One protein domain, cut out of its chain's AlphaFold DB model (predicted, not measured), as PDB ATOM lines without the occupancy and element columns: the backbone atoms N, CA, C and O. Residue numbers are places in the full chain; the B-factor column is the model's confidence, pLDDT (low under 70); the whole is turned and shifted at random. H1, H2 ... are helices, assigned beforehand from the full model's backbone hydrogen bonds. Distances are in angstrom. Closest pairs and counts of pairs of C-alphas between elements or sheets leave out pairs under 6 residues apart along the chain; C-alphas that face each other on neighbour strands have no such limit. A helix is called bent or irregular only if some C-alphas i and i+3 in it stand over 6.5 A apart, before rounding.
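AT A GLANCE: This is residues 153 to 202 of the 333 residues of the protein "Protein FAR1-RELATED SEQUENCE 5-like" of Senna tora (UniProt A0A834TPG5). Two long helices, H1 and H2, meet near their ends at a tight turn and open out from it as a narrow V, with an empty gap between the far parts of the two limbs. The first limb, H1, bends partway along into the arms H1a and H1b, and the second, H2, runs back as one long helix. The printed part has 50 residues, with two named helices in the order H1, H2 and no named strand; the class is all helix. It is loose, with a radius of gyration of the C-alphas of 13.4 A, and flat, spanning 36 by 23 by 9 A.

IN THESE COORDINATES: H1 covers residues 153 to 174 and begins with C-alpha 153 at (147.390, 176.785, 128.906). By its hydrogen bonds it was assigned as one helix, but it is bent: C-alphas 162 and 165 are 6.9 A apart. Its arm H1a, residues 153 to 162, measures 14.8 A from first to last C-alpha, and its arm H1b, residues 165 to 174, measures 14.5 A and ends with C-alpha 174 at (126.488, 199.327, 120.419). H2, residues 178 to 202, measures 36.0 A and ends with C-alpha 202 at (134.922, 167.646, 118.698).

HOW THE PARTS SIT: H1a and H1b stand at a steep tilt of 36 degrees, only just beyond shallow. H1b and H2 touch only at the corner by their link, where the closest C-alphas, those of Val 174 and Phe 181, are 5.0 A apart. H2 touches H1b with residues 180 to 184 alone. The lines of H1b and H2 stand at a shallow tilt of 31 degrees, and they run opposite ways. H1a and H2 are apart. In H1a, H1b and H2 every O i to N i+4 pair is within hydrogen-bond range.

THE WHOLE: The two C-alphas farthest apart, those of Asp 176 and Glu 202, are 38.0 A apart. The printed part has no cut, and its one link, from H1 to H2, is tight, with 3 residues. Residues 153 to 166, 175 to 180 and 189 to 202 stand free. The mean pLDDT of the printed part is 83.8; residues 153 to 157 and residue 160 are under 70.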
ATOM      1  N   LYS A 153     147.851 175.566 128.222       59.53
ATOM      2  CA  LYS A 153     147.390 176.785 128.906       59.53
ATOM      3  C   LYS A 153     147.773 178.059 128.148       59.53
ATOM      4  O   LYS A 153     146.955 178.973 128.055       59.53
ATOM      5  N   LEU A 154     148.972 178.104 127.569       61.88
ATOM      6  CA  LEU A 154     149.465 179.238 126.794       61.88
ATOM      7  C   LEU A 154     148.652 179.410 125.505       61.88
ATOM      8  O   LEU A 154     148.220 180.523 125.196       61.88
ATOM      9  N   ILE A 155     148.349 178.307 124.813       65.50
ATOM     10  CA  ILE A 155     147.519 178.299 123.598       65.50
ATOM     11  C   ILE A 155     146.120 178.863 123.890       65.50
ATOM     12  O   ILE A 155     145.614 179.709 123.142       65.50
ATOM     13  N   ARG A 156     145.497 178.465 125.008       59.19
ATOM     14  CA  ARG A 156     144.186 178.988 125.434       59.19
ATOM     15  C   ARG A 156     144.224 180.500 125.652       59.19
ATOM     16  O   ARG A 156     143.365 181.216 125.134       59.19
ATOM     17  N   THR A 157     145.230 180.994 126.368       63.34
ATOM     18  CA  THR A 157     145.394 182.429 126.632       63.34
ATOM     19  C   THR A 157     145.658 183.221 125.350       63.34
ATOM     20  O   THR A 157     145.104 184.306 125.174       63.34
ATOM     21  N   GLN A 158     146.455 182.690 124.419       73.62
ATOM     22  CA  GLN A 158     146.717 183.342 123.135       73.62
ATOM     23  C   GLN A 158     145.456 183.455 122.273       73.62
ATOM     24  O   GLN A 158     145.192 184.520 121.713       73.62
ATOM     25  N   ARG A 159     144.653 182.385 122.189       75.38
ATOM     26  CA  ARG A 159     143.378 182.398 121.452       75.38
ATOM     27  C   ARG A 159     142.408 183.427 122.042       75.38
ATOM     28  O   ARG A 159     141.834 184.217 121.299       75.38
ATOM     29  N   GLN A 160     142.300 183.493 123.369       59.94
ATOM     30  CA  GLN A 160     141.450 184.474 124.057       59.94
ATOM     31  C   GLN A 160     141.896 185.923 123.819       59.94
ATOM     32  O   GLN A 160     141.064 186.778 123.522       59.94
ATOM     33  N   ARG A 161     143.205 186.202 123.875       75.56
ATOM     34  CA  ARG A 161     143.751 187.551 123.635       75.56
ATOM     35  C   ARG A 161     143.454 188.091 122.237       75.56
ATOM     36  O   ARG A 161     143.384 189.303 122.078       75.56
ATOM     37  N   LYS A 162     143.297 187.218 121.238       81.31
ATOM     38  CA  LYS A 162     142.975 187.630 119.864       81.31
ATOM     39  C   LYS A 162     141.520 188.070 119.710       81.31
ATOM     40  O   LYS A 162     141.265 189.018 118.988       81.31
ATOM     41  N   ILE A 163     140.588 187.391 120.375       79.50
ATOM     42  CA  ILE A 163     139.142 187.566 120.151       79.50
ATOM     43  C   ILE A 163     138.549 188.636 121.078       79.50
ATOM     44  O   ILE A 163     137.635 189.362 120.700       79.50
ATOM     45  N   TRP A 164     139.068 188.742 122.303       85.62
ATOM     46  CA  TRP A 164     138.492 189.607 123.334       85.62
ATOM     47  C   TRP A 164     138.443 191.105 122.975       85.62
ATOM     48  O   TRP A 164     137.397 191.713 123.207       85.62
ATOM     49  N   PRO A 165     139.492 191.722 122.389       86.25
ATOM     50  CA  PRO A 165     139.470 193.151 122.074       86.25
ATOM     51  C   PRO A 165     138.342 193.544 121.117       86.25
ATOM     52  O   PRO A 165     137.675 194.547 121.351       86.25
ATOM     53  N   ASP A 166     138.093 192.730 120.089       83.31
ATOM     54  CA  ASP A 166     137.052 192.997 119.092       83.31
ATOM     55  C   ASP A 166     135.656 192.909 119.710       83.31
ATOM     56  O   ASP A 166     134.777 193.714 119.402       83.31
ATOM     57  N   PHE A 167     135.455 191.960 120.625       85.75
ATOM     58  CA  PHE A 167     134.194 191.818 121.340       85.75
ATOM     59  C   PHE A 167     133.930 193.024 122.245       85.75
ATOM     60  O   PHE A 167     132.842 193.592 122.224       85.75
ATOM     61  N   VAL A 168     134.944 193.455 122.996       82.00
ATOM     62  CA  VAL A 168     134.857 194.622 123.878       82.00
ATOM     63  C   VAL A 168     134.585 195.896 123.070       82.00
ATOM     64  O   VAL A 168     133.635 196.620 123.367       82.00
ATOM     65  N   ASP A 169     135.343 196.145 122.002       81.31
ATOM     66  CA  ASP A 169     135.139 197.297 121.115       81.31
ATOM     67  C   ASP A 169     133.739 197.298 120.479       81.31
ATOM     68  O   ASP A 169     133.067 198.333 120.448       81.31
ATOM     69  N   LEU A 170     133.254 196.132 120.039       84.19
ATOM     70  CA  LEU A 170     131.901 195.992 119.514       84.19
ATOM     71  C   LEU A 170     130.858 196.318 120.583       84.19
ATOM     72  O   LEU A 170     129.938 197.081 120.297       84.19
ATOM     73  N   THR A 171     131.008 195.797 121.806       82.38
ATOM     74  CA  THR A 171     130.056 196.071 122.893       82.38
ATOM     75  C   THR A 171     129.960 197.560 123.190       82.38
ATOM     76  O   THR A 171     128.851 198.084 123.197       82.38
ATOM     77  N   PHE A 172     131.090 198.264 123.316       82.06
ATOM     78  CA  PHE A 172     131.106 199.703 123.578       82.06
ATOM     79  C   PHE A 172     130.428 200.515 122.473       82.06
ATOM     80  O   PHE A 172     129.705 201.461 122.767       82.06
ATOM     81  N   LYS A 173     130.606 200.131 121.205       86.00
ATOM     82  CA  LYS A 173     130.000 200.838 120.066       86.00
ATOM     83  C   LYS A 173     128.487 200.681 119.973       86.00
ATOM     84  O   LYS A 173     127.844 201.510 119.332       86.00
ATOM     85  N   VAL A 174     127.924 199.615 120.539       88.69
ATOM     86  CA  VAL A 174     126.488 199.327 120.419       88.69
ATOM     87  C   VAL A 174     125.666 199.768 121.624       88.69
ATOM     88  O   VAL A 174     124.448 199.829 121.496       88.69
ATOM     89  N   VAL A 175     126.299 200.121 122.754       85.00
ATOM     90  CA  VAL A 175     125.600 200.559 123.982       85.00
ATOM     91  C   VAL A 175     124.670 201.748 123.727       85.00
ATOM     92  O   VAL A 175     123.568 201.788 124.262       85.00
ATOM     93  N   ASP A 176     125.073 202.681 122.863       84.44
ATOM     94  CA  ASP A 176     124.323 203.920 122.628       84.44
ATOM     95  C   ASP A 176     123.047 203.726 121.783       84.44
ATOM     96  O   ASP A 176     122.237 204.645 121.658       84.44
ATOM     97  N   SER A 177     122.850 202.553 121.165       92.38
ATOM     98  CA  SER A 177     121.724 202.287 120.263       92.38
ATOM     99  C   SER A 177     121.065 200.950 120.563       92.38
ATOM    100  O   SER A 177     121.545 199.894 120.156       92.38
ATOM    101  N   GLU A 178     119.891 201.003 121.186       90.06
ATOM    102  CA  GLU A 178     119.101 199.832 121.580       90.06
ATOM    103  C   GLU A 178     118.836 198.862 120.415       90.06
ATOM    104  O   GLU A 178     119.005 197.651 120.544       90.06
ATOM    105  N   LYS A 179     118.501 199.388 119.229       90.69
ATOM    106  CA  LYS A 179     118.253 198.562 118.036       90.69
ATOM    107  C   LYS A 179     119.494 197.774 117.609       90.69
ATOM    108  O   LYS A 179     119.387 196.605 117.240       90.69
ATOM    109  N   VAL A 180     120.664 198.414 117.641       89.44
ATOM    110  CA  VAL A 180     121.935 197.789 117.247       89.44
ATOM    111  C   VAL A 180     122.406 196.828 118.336       89.44
ATOM    112  O   VAL A 180     122.858 195.728 118.021       89.44
ATOM    113  N   PHE A 181     122.225 197.196 119.604       90.75
ATOM    114  CA  PHE A 181     122.483 196.337 120.749       90.75
ATOM    115  C   PHE A 181     121.688 195.032 120.668       90.75
ATOM    116  O   PHE A 181     122.285 193.962 120.733       90.75
ATOM    117  N   LEU A 182     120.368 195.089 120.452       91.69
ATOM    118  CA  LEU A 182     119.521 193.894 120.351       91.69
ATOM    119  C   LEU A 182     119.920 192.995 119.173       91.69
ATOM    120  O   LEU A 182     119.951 191.770 119.309       91.69
ATOM    121  N   PHE A 183     120.270 193.592 118.031       92.75
ATOM    122  CA  PHE A 183     120.777 192.854 116.874       92.75
ATOM    123  C   PHE A 183     122.085 192.114 117.196       92.75
ATOM    124  O   PHE A 183     122.189 190.911 116.946       92.75
ATOM    125  N   VAL A 184     123.059 192.802 117.802       91.44
ATOM    126  CA  VAL A 184     124.342 192.198 118.189       91.44
ATOM    127  C   VAL A 184     124.156 191.159 119.289       91.44
ATOM    128  O   VAL A 184     124.700 190.067 119.178       91.44
ATOM    129  N   ALA A 185     123.338 191.431 120.305       89.25
ATOM    130  CA  ALA A 185     123.042 190.489 121.380       89.25
ATOM    131  C   ALA A 185     122.426 189.190 120.841       89.25
ATOM    132  O   ALA A 185     122.834 188.098 121.241       89.25
ATOM    133  N   LYS A 186     121.492 189.288 119.885       94.19
ATOM    134  CA  LYS A 186     120.929 188.118 119.199       94.19
ATOM    135  C   LYS A 186     121.999 187.361 118.405       94.19
ATOM    136  O   LYS A 186     122.072 186.140 118.513       94.19
ATOM    137  N   GLY A 187     122.849 188.071 117.663       93.56
ATOM    138  CA  GLY A 187     123.953 187.468 116.909       93.56
ATOM    139  C   GLY A 187     124.961 186.739 117.803       93.56
ATOM    140  O   GLY A 187     125.353 185.618 117.504       93.56
ATOM    141  N   VAL A 188     125.328 187.328 118.941       91.31
ATOM    142  CA  VAL A 188     126.227 186.710 119.928       91.31
ATOM    143  C   VAL A 188     125.600 185.464 120.552       91.31
ATOM    144  O   VAL A 188     126.294 184.461 120.720       91.31
ATOM    145  N   LYS A 189     124.301 185.495 120.885       90.44
ATOM    146  CA  LYS A 189     123.583 184.313 121.394       90.44
ATOM    147  C   LYS A 189     123.634 183.160 120.387       90.44
ATOM    148  O   LYS A 189     123.934 182.034 120.777       90.44
ATOM    149  N   GLU A 190     123.409 183.452 119.108       94.56
ATOM    150  CA  GLU A 190     123.475 182.451 118.040       94.56
ATOM    151  C   GLU A 190     124.900 181.910 117.844       94.56
ATOM    152  O   GLU A 190     125.108 180.701 117.823       94.56
ATOM    153  N   LEU A 191     125.906 182.790 117.806       92.94
ATOM    154  CA  LEU A 191     127.318 182.398 117.720       92.94
ATOM    155  C   LEU A 191     127.745 181.509 118.891       92.94
ATOM    156  O   LEU A 191     128.464 180.531 118.698       92.94
ATOM    157  N   ARG A 192     127.291 181.822 120.111       88.69
ATOM    158  CA  ARG A 192     127.554 180.994 121.291       88.69
ATOM    159  C   ARG A 192     126.953 179.601 121.126       88.69
ATOM    160  O   ARG A 192     127.620 178.628 121.464       88.69
ATOM    161  N   LYS A 193     125.717 179.506 120.628       93.56
ATOM    162  CA  LYS A 193     125.052 178.224 120.375       93.56
ATOM    163  C   LYS A 193     125.859 177.385 119.380       93.56
ATOM    164  O   LYS A 193     126.229 176.265 119.714       93.56
ATOM    165  N   GLN A 194     126.220 177.969 118.236       94.50
ATOM    166  CA  GLN A 194     127.035 177.303 117.214       94.50
ATOM    167  C   GLN A 194     128.400 176.858 117.762       94.50
ATOM    168  O   GLN A 194     128.845 175.747 117.501       94.50
ATOM    169  N   ALA A 195     129.061 177.694 118.568       90.69
ATOM    170  CA  ALA A 195     130.355 177.356 119.158       90.69
ATOM    171  C   ALA A 195     130.279 176.202 120.175       90.69
ATOM    172  O   ALA A 195     131.215 175.410 120.257       90.69
ATOM    173  N   MET A 196     129.195 176.105 120.954       89.12
ATOM    174  CA  MET A 196     129.001 175.000 121.902       89.12
ATOM    175  C   MET A 196     128.704 173.681 121.178       89.12
ATOM    176  O   MET A 196     129.283 172.665 121.543       89.12
ATOM    177  N   GLU A 197     127.903 173.715 120.112       93.69
ATOM    178  CA  GLU A 197     127.622 172.545 119.266       93.69
ATOM    179  C   GLU A 197     128.894 172.009 118.585       93.69
ATOM    180  O   GLU A 197     129.170 170.810 118.615       93.69
ATOM    181  N   LEU A 198     129.743 172.899 118.056       91.56
ATOM    182  CA  LEU A 198     131.043 172.507 117.500       91.56
ATOM    183  C   LEU A 198     131.950 171.851 118.553       91.56
ATOM    184  O   LEU A 198     132.618 170.863 118.256       91.56
ATOM    185  N   LEU A 199     131.943 172.356 119.788       86.31
ATOM    186  CA  LEU A 199     132.734 171.791 120.883       86.31
ATOM    187  C   LEU A 199     132.239 170.402 121.320       86.31
ATOM    188  O   LEU A 199     133.033 169.589 121.790       86.31
ATOM    189  N   GLU A 200     130.940 170.132 121.200       84.50
ATOM    190  CA  GLU A 200     130.359 168.809 121.451       84.50
ATOM    191  C   GLU A 200     130.764 167.822 120.348       84.50
ATOM    192  O   GLU A 200     131.277 166.749 120.662       84.50
ATOM    193  N   SER A 201     130.703 168.237 119.079       79.50
ATOM    194  CA  SER A 201     131.137 167.407 117.942       79.50
ATOM    195  C   SER A 201     132.635 167.048 117.960       79.50
ATOM    196  O   SER A 201     133.039 166.002 117.454       79.50
ATOM    197  N   GLU A 202     133.477 167.882 118.580       72.69
ATOM    198  CA  GLU A 202     134.922 167.646 118.698       72.69
ATOM    199  C   GLU A 202     135.264 166.567 119.747       72.69
ATOM    200  O   GLU A 202     136.335 165.958 119.698       72.69
TER     201      GLU A 202